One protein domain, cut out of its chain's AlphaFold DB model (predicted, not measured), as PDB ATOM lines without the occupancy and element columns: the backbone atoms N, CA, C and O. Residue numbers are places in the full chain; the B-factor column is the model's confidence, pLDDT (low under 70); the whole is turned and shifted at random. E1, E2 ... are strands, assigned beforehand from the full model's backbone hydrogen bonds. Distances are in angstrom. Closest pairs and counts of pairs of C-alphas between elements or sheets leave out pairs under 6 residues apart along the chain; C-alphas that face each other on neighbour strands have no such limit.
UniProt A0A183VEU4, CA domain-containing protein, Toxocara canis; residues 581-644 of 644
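What this domain is: This is residues 581 to 644 of the 644 residues of the protein "CA domain-containing protein" of Toxocara canis (UniProt A0A183VEU4). This is a model with little regular structure: a small antiparallel sheet of three short strands, E1 - E3 - E2, with long loops, residues 581 to 601 and 605 to 627, making most of the rest. The printed part has 64 residues, 9 of them in named strands, E1, E2, E3 along the chain, with no named helix; the class is all strand. It is only just compact, close to loose, with a radius of gyration of the C-alphas of 12.6 A, and spans 39 by 20 by 18 A.

Where its parts are: Find E1, residues 602 to 604, from C-alpha 602 at (24.839, 32.531, 37.195), 6.3 A long. E3, residues 637 to 639, runs 7.2 A to C-alpha 639 at (21.195, 37.544, 34.945). E2, residues 628 to 630, is 6.8 A long.

How they stand to each other: Look at inner strand E3: E1 is its antiparallel neighbour, with N 603 and O 637 2.8 A apart. E2 and E3 form an antiparallel hairpin, with N 638 and O 629 2.9 A apart.

The domain as a whole: The link E1 to E2 is long, 23 residues. The printed part has no cut; pLDDT is under 70 at residues 614, 643 and 644.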
ATOM      1  N   ALA A 581       9.904  21.597  53.093       75.50
ATOM      2  CA  ALA A 581      10.636  22.269  52.036       75.50
ATOM      3  C   ALA A 581      11.206  23.602  52.546       75.50
ATOM      4  O   ALA A 581      10.449  24.532  52.828       75.50
ATOM      5  N   HIS A 582      12.530  23.706  52.681       83.12
ATOM      6  CA  HIS A 582      13.178  24.927  53.157       83.12
ATOM      7  C   HIS A 582      14.547  25.159  52.517       83.12
ATOM      8  O   HIS A 582      15.270  24.234  52.146       83.12
ATOM      9  N   PHE A 583      14.931  26.430  52.417       87.69
ATOM     10  CA  PHE A 583      16.307  26.794  52.106       87.69
ATOM     11  C   PHE A 583      17.200  26.546  53.321       87.69
ATOM     12  O   PHE A 583      16.863  26.924  54.445       87.69
ATOM     13  N   LYS A 584      18.383  25.985  53.077       87.12
ATOM     14  CA  LYS A 584      19.392  25.671  54.098       87.12
ATOM     15  C   LYS A 584      19.933  26.910  54.824       87.12
ATOM     16  O   LYS A 584      20.511  26.807  55.904       87.12
ATOM     17  N   ARG A 585      19.793  28.095  54.220       88.94
ATOM     18  CA  ARG A 585      20.196  29.390  54.787       88.94
ATOM     19  C   ARG A 585      19.064  30.412  54.608       88.94
ATOM     20  O   ARG A 585      18.444  30.435  53.550       88.94
ATOM     21  N   PRO A 586      18.828  31.316  55.578       85.69
ATOM     22  CA  PRO A 586      17.781  32.340  55.473       85.69
ATOM     23  C   PRO A 586      18.147  33.513  54.541       85.69
ATOM     24  O   PRO A 586      17.308  34.364  54.265       85.69
ATOM     25  N   ARG A 587      19.404  33.594  54.082       90.06
ATOM     26  CA  ARG A 587      19.915  34.626  53.168       90.06
ATOM     27  C   ARG A 587      21.027  34.034  52.304       90.06
ATOM     28  O   ARG A 587      21.940  33.395  52.826       90.06
ATOM     29  N   TYR A 588      20.965  34.306  51.005       89.25
ATOM     30  CA  TYR A 588      22.051  34.104  50.046       89.25
ATOM     31  C   TYR A 588      22.364  35.466  49.428       89.25
ATOM     32  O   TYR A 588      21.455  36.259  49.190       89.25
ATOM     33  N   GLU A 589      23.640  35.767  49.214       89.94
ATOM     34  CA  GLU A 589      24.088  37.111  48.855       89.94
ATOM     35  C   GLU A 589      25.352  37.039  47.999       89.94
ATOM     36  O   GLU A 589      26.228  36.206  48.243       89.94
ATOM     37  N   ARG A 590      25.443  37.901  46.983       87.56
ATOM     38  CA  ARG A 590      26.592  37.974  46.077       87.56
ATOM     39  C   ARG A 590      26.732  39.367  45.479       87.56
ATOM     40  O   ARG A 590      25.815  39.868  44.839       87.56
ATOM     41  N   THR A 591      27.921  39.942  45.608       89.12
ATOM     42  CA  THR A 591      28.297  41.185  44.926       89.12
ATOM     43  C   THR A 591      28.691  40.897  43.475       89.12
ATOM     44  O   THR A 591      29.388  39.920  43.188       89.12
ATOM     45  N   VAL A 592      28.263  41.756  42.549       85.81
ATOM     46  CA  VAL A 592      28.486  41.623  41.100       85.81
ATOM     47  C   VAL A 592      28.993  42.964  40.562       85.81
ATOM     48  O   VAL A 592      28.516  44.011  40.993       85.81
ATOM     49  N   ASN A 593      29.966  42.953  39.647       87.88
ATOM     50  CA  ASN A 593      30.421  44.152  38.937       87.88
ATOM     51  C   ASN A 593      29.782  44.245  37.540       87.88
ATOM     52  O   ASN A 593      29.282  43.250  37.018       87.88
ATOM     53  N   SER A 594      29.824  45.425  36.918       83.94
ATOM     54  CA  SER A 594      29.191  45.704  35.616       83.94
ATOM     55  C   SER A 594      29.600  44.733  34.499       83.94
ATOM     56  O   SER A 594      28.752  44.300  33.731       83.94
ATOM     57  N   GLU A 595      30.865  44.307  34.454       85.31
ATOM     58  CA  GLU A 595      31.376  43.303  33.500       85.31
ATOM     59  C   GLU A 595      30.633  41.955  33.581       85.31
ATOM     60  O   GLU A 595      30.500  41.232  32.594       85.31
ATOM     61  N   LYS A 596      30.139  41.612  34.776       84.00
ATOM     62  CA  LYS A 596      29.405  40.377  35.079       84.00
ATOM     63  C   LYS A 596      27.886  40.566  35.009       84.00
ATOM     64  O   LYS A 596      27.150  39.617  35.267       84.00
ATOM     65  N   LEU A 597      27.401  41.747  34.633       86.88
ATOM     66  CA  LEU A 597      25.982  42.027  34.430       86.88
ATOM     67  C   LEU A 597      25.589  41.750  32.966       86.88
ATOM     68  O   LEU A 597      25.167  42.640  32.234       86.88
ATOM     69  N   HIS A 598      25.780  40.503  32.527       86.69
ATOM     70  CA  HIS A 598      25.453  40.033  31.177       86.69
ATOM     71  C   HIS A 598      24.552  38.792  31.224       86.69
ATOM     72  O   HIS A 598      24.712  37.936  32.096       86.69
ATOM     73  N   LYS A 599      23.610  38.697  30.275       89.06
ATOM     74  CA  LYS A 599      22.582  37.648  30.230       89.06
ATOM     75  C   LYS A 599      23.186  36.239  30.280       89.06
ATOM     76  O   LYS A 599      24.148  35.946  29.575       89.06
ATOM     77  N   GLY A 600      22.598  35.375  31.103       87.62
ATOM     78  CA  GLY A 600      23.020  33.992  31.330       87.62
ATOM     79  C   GLY A 600      24.080  33.801  32.420       87.62
ATOM     80  O   GLY A 600      24.369  32.659  32.764       87.62
ATOM     81  N   ASN A 601      24.650  34.864  33.004       90.19
ATOM     82  CA  ASN A 601      25.636  34.714  34.080       90.19
ATOM     83  C   ASN A 601      24.983  34.209  35.390       90.19
ATOM     84  O   ASN A 601      24.122  34.912  35.931       90.19
ATOM     85  N   PRO A 602      25.393  33.051  35.950       90.00
ATOM     86  CA  PRO A 602      24.839  32.531  37.195       90.00
ATOM     87  C   PRO A 602      25.297  33.346  38.409       90.00
ATOM     88  O   PRO A 602      26.494  33.569  38.632       90.00
ATOM     89  N   LEU A 603      24.330  33.751  39.235       90.31
ATOM     90  CA  LEU A 603      24.518  34.552  40.441       90.31
ATOM     91  C   LEU A 603      24.473  33.686  41.703       90.31
ATOM     92  O   LEU A 603      25.455  33.623  42.442       90.31
ATOM     93  N   VAL A 604      23.363  33.007  41.969       90.81
ATOM     94  CA  VAL A 604      23.165  32.271  43.224       90.81
ATOM     95  C   VAL A 604      22.522  30.928  42.925       90.81
ATOM     96  O   VAL A 604      21.517  30.875  42.230       90.81
ATOM     97  N   GLN A 605      23.075  29.864  43.502       88.81
ATOM     98  CA  GLN A 605      22.411  28.570  43.608       88.81
ATOM     99  C   GLN A 605      21.989  28.381  45.073       88.81
ATOM    100  O   GLN A 605      22.860  28.192  45.928       88.81
ATOM    101  N   PRO A 606      20.693  28.499  45.408       87.25
ATOM    102  CA  PRO A 606      20.213  28.250  46.760       87.25
ATOM    103  C   PRO A 606      20.319  26.760  47.104       87.25
ATOM    104  O   PRO A 606      19.781  25.911  46.401       87.25
ATOM    105  N   GLU A 607      20.986  26.429  48.209       86.19
ATOM    106  CA  GLU A 607      20.925  25.075  48.773       86.19
ATOM    107  C   GLU A 607      19.548  24.841  49.419       86.19
ATOM    108  O   GLU A 607      19.145  25.597  50.307       86.19
ATOM    109  N   PHE A 608      18.840  23.793  49.004       84.12
ATOM    110  CA  PHE A 608      17.482  23.469  49.444       84.12
ATOM    111  C   PHE A 608      17.417  22.054  50.033       84.12
ATOM    112  O   PHE A 608      18.046  21.137  49.506       84.12
ATOM    113  N   GLU A 609      16.656  21.876  51.116       83.06
ATOM    114  CA  GLU A 609      16.531  20.611  51.849       83.06
ATOM    115  C   GLU A 609      15.067  20.355  52.284       83.06
ATOM    116  O   GLU A 609      14.243  21.267  52.385       83.06
ATOM    117  N   GLY A 610      14.719  19.088  52.541       71.50
ATOM    118  CA  GLY A 610      13.393  18.691  53.047       71.50
ATOM    119  C   GLY A 610      12.324  18.331  52.001       71.50
ATOM    120  O   GLY A 610      11.199  18.025  52.394       71.50
ATOM    121  N   ALA A 611      12.655  18.318  50.704       74.06
ATOM    122  CA  ALA A 611      11.856  17.697  49.637       74.06
ATOM    123  C   ALA A 611      12.753  17.223  48.465       74.06
ATOM    124  O   ALA A 611      13.881  17.707  48.346       74.06
ATOM    125  N   PRO A 612      12.279  16.327  47.576       71.62
ATOM    126  CA  PRO A 612      12.906  16.088  46.274       71.62
ATOM    127  C   PRO A 612      12.800  17.331  45.382       71.62
ATOM    128  O   PRO A 612      11.761  17.991  45.375       71.62
ATOM    129  N   ILE A 613      13.838  17.624  44.594       72.06
ATOM    130  CA  ILE A 613      13.884  18.825  43.739       72.06
ATOM    131  C   ILE A 613      12.797  18.827  42.646       72.06
ATOM    132  O   ILE A 613      12.262  19.875  42.312       72.06
ATOM    133  N   GLU A 614      12.399  17.644  42.173       68.50
ATOM    134  CA  GLU A 614      11.330  17.437  41.181       68.50
ATOM    135  C   GLU A 614       9.939  17.883  41.676       68.50
ATOM    136  O   GLU A 614       9.066  18.195  40.870       68.50
ATOM    137  N   ASN A 615       9.742  17.965  42.999       70.00
ATOM    138  CA  ASN A 615       8.469  18.324  43.634       70.00
ATOM    139  C   ASN A 615       8.423  19.796  44.096       70.00
ATOM    140  O   ASN A 615       7.545  20.175  44.876       70.00
ATOM    141  N   VAL A 616       9.379  20.626  43.667       75.19
ATOM    142  CA  VAL A 616       9.550  22.014  44.119       75.19
ATOM    143  C   VAL A 616       9.585  22.953  42.918       75.19
ATOM    144  O   VAL A 616      10.135  22.623  41.873       75.19
ATOM    145  N   ARG A 617       9.005  24.148  43.082       81.44
ATOM    146  CA  ARG A 617       9.131  25.255  42.128       81.44
ATOM    147  C   ARG A 617       9.695  26.490  42.820       81.44
ATOM    148  O   ARG A 617       9.242  26.844  43.912       81.44
ATOM    149  N   PHE A 618      10.647  27.155  42.183       84.88
ATOM    150  CA  PHE A 618      11.272  28.374  42.691       84.88
ATOM    151  C   PHE A 618      10.638  29.610  42.041       84.88
ATOM    152  O   PHE A 618      10.478  29.656  40.826       84.88
ATOM    153  N   VAL A 619      10.252  30.605  42.849       81.38
ATOM    154  CA  VAL A 619       9.544  31.816  42.389       81.38
ATOM    155  C   VAL A 619      10.051  33.074  43.099       81.38
ATOM    156  O   VAL A 619      10.252  33.067  44.316       81.38
ATOM    157  N   THR A 620      10.217  34.174  42.360       81.38
ATOM    158  CA  THR A 620      10.473  35.504  42.939       81.38
ATOM    159  C   THR A 620       9.160  36.098  43.459       81.38
ATOM    160  O   THR A 620       8.153  36.074  42.755       81.38
ATOM    161  N   LEU A 621       9.143  36.636  44.685       74.88
ATOM    162  CA  LEU A 621       7.911  37.151  45.311       74.88
ATOM    163  C   LEU A 621       7.818  38.680  45.383       74.88
ATOM    164  O   LEU A 621       6.709  39.212  45.378       74.88
ATOM    165  N   ARG A 622       8.948  39.388  45.520       77.00
ATOM    166  CA  ARG A 622       9.032  40.851  45.681       77.00
ATOM    167  C   ARG A 622      10.372  41.378  45.179       77.00
ATOM    168  O   ARG A 622      11.335  40.619  45.121       77.00
ATOM    169  N   ASP A 623      10.396  42.675  44.879       78.19
ATOM    170  CA  ASP A 623      11.598  43.487  44.644       78.19
ATOM    171  C   ASP A 623      12.551  42.948  43.558       78.19
ATOM    172  O   ASP A 623      13.752  43.218  43.569       78.19
ATOM    173  N   ASP A 624      11.998  42.214  42.585       78.88
ATOM    174  CA  ASP A 624      12.702  41.840  41.360       78.88
ATOM    175  C   ASP A 624      12.996  43.111  40.539       78.88
ATOM    176  O   ASP A 624      12.062  43.843  40.195       78.88
ATOM    177  N   PRO A 625      14.264  43.406  40.200       80.81
ATOM    178  CA  PRO A 625      14.616  44.582  39.412       80.81
ATOM    179  C   PRO A 625      14.310  44.419  37.908       80.81
ATOM    180  O   PRO A 625      14.740  45.251  37.107       80.81
ATOM    181  N   GLY A 626      13.614  43.350  37.501       81.00
ATOM    182  CA  GLY A 626      13.160  43.092  36.131       81.00
ATOM    183  C   GLY A 626      14.215  42.468  35.216       81.00
ATOM    184  O   GLY A 626      13.924  42.172  34.061       81.00
ATOM    185  N   TRP A 627      15.432  42.263  35.727       86.88
ATOM    186  CA  TRP A 627      16.544  41.614  35.026       86.88
ATOM    187  C   TRP A 627      17.077  40.376  35.747       86.88
ATOM    188  O   TRP A 627      18.064  39.802  35.289       86.88
ATOM    189  N   LEU A 628      16.470  39.945  36.854       89.44
ATOM    190  CA  LEU A 628      16.766  38.632  37.421       89.44
ATOM    191  C   LEU A 628      15.925  37.567  36.717       89.44
ATOM    192  O   LEU A 628      14.803  37.811  36.289       89.44
ATOM    193  N   MET A 629      16.496  36.376  36.587       87.50
ATOM    194  CA  MET A 629      15.791  35.172  36.166       87.50
ATOM    195  C   MET A 629      16.115  34.064  37.161       87.50
ATOM    196  O   MET A 629      17.250  33.964  37.634       87.50
ATOM    197  N   ILE A 630      15.124  33.234  37.469       89.38
ATOM    198  CA  ILE A 630      15.287  32.036  38.291       89.38
ATOM    199  C   ILE A 630      14.872  30.843  37.437       89.38
ATOM    200  O   ILE A 630      13.826  30.877  36.793       89.38
ATOM    201  N   ASP A 631      15.696  29.801  37.413       88.38
ATOM    202  CA  ASP A 631      15.305  28.521  36.833       88.38
ATOM    203  C   ASP A 631      14.291  27.832  37.758       88.38
ATOM    204  O   ASP A 631      14.606  27.536  38.915       88.38
ATOM    205  N   GLU A 632      13.073  27.600  37.262       83.06
ATOM    206  CA  GLU A 632      11.929  27.184  38.088       83.06
ATOM    207  C   GLU A 632      12.148  25.851  38.817       83.06
ATOM    208  O   GLU A 632      11.539  25.641  39.864       83.06
ATOM    209  N   TYR A 633      13.031  24.983  38.304       79.56
ATOM    210  CA  TYR A 633      13.275  23.631  38.817       79.56
ATOM    211  C   TYR A 633      14.564  23.509  39.637       79.56
ATOM    212  O   TYR A 633      14.579  22.836  40.661       79.56
ATOM    213  N   SER A 634      15.661  24.149  39.221       82.25
ATOM    214  CA  SER A 634      16.946  24.085  39.935       82.25
ATOM    215  C   SER A 634      17.170  25.230  40.928       82.25
ATOM    216  O   SER A 634      18.148  25.206  41.677       82.25
ATOM    217  N   GLY A 635      16.308  26.253  40.916       86.25
ATOM    218  CA  GLY A 635      16.400  27.432  41.780       86.25
ATOM    219  C   GLY A 635      17.577  28.356  41.464       86.25
ATOM    220  O   GLY A 635      17.799  29.332  42.180       86.25
ATOM    221  N   ASN A 636      18.341  28.066  40.408       90.00
ATOM    222  CA  ASN A 636      19.482  28.869  39.991       90.00
ATOM    223  C   ASN A 636      19.030  30.275  39.585       90.00
ATOM    224  O   ASN A 636      18.277  30.440  38.629       90.00
ATOM    225  N   VAL A 637      19.541  31.285  40.285       90.88
ATOM    226  CA  VAL A 637      19.343  32.705  39.988       90.88
ATOM    227  C   VAL A 637      20.450  33.168  39.045       90.88
ATOM    228  O   VAL A 637      21.636  33.041  39.368       90.88
ATOM    229  N   PHE A 638      20.088  33.742  37.903       91.88
ATOM    230  CA  PHE A 638      21.010  34.243  36.884       91.88
ATOM    231  C   PHE A 638      20.568  35.602  36.327       91.88
ATOM    232  O   PHE A 638      19.447  36.062  36.541       91.88
ATOM    233  N   VAL A 639      21.482  36.276  35.627       91.19
ATOM    234  CA  VAL A 639      21.195  37.544  34.945       91.19
ATOM    235  C   VAL A 639      20.327  37.281  33.708       91.19
ATOM    236  O   VAL A 639      20.716  36.523  32.819       91.19
ATOM    237  N   GLY A 640      19.164  37.920  33.641       87.69
ATOM    238  CA  GLY A 640      18.245  37.954  32.506       87.69
ATOM    239  C   GLY A 640      18.519  39.118  31.547       87.69
ATOM    240  O   GLY A 640      19.668  39.418  31.217       87.69
ATOM    241  N   ASP A 641      17.452  39.757  31.066       85.25
ATOM    242  CA  ASP A 641      17.530  40.906  30.157       85.25
ATOM    243  C   ASP A 641      17.742  42.215  30.929       85.25
ATOM    244  O   ASP A 641      16.814  42.829  31.443       85.25
ATOM    245  N   VAL A 642      19.002  42.641  31.005       80.44
ATOM    246  CA  VAL A 642      19.418  43.884  31.667       80.44
ATOM    247  C   VAL A 642      18.956  45.104  30.848       80.44
ATOM    248  O   VAL A 642      19.284  45.177  29.657       80.44
ATOM    249  N   PRO A 643      18.238  46.079  31.445       69.50
ATOM    250  CA  PRO A 643      17.941  47.362  30.807       69.50
ATOM    251  C   PRO A 643      19.212  48.086  30.337       69.50
ATOM    252  O   PRO A 643      20.257  48.000  30.983       69.50
ATOM    253  N   ARG A 644      19.113  48.796  29.208       63.00
ATOM    254  CA  ARG A 644      20.207  49.586  28.615       63.00
ATOM    255  C   ARG A 644      20.237  51.018  29.135       63.00
ATOM    256  O   ARG A 644      19.135  51.571  29.331       63.00
TER     257      ARG A 644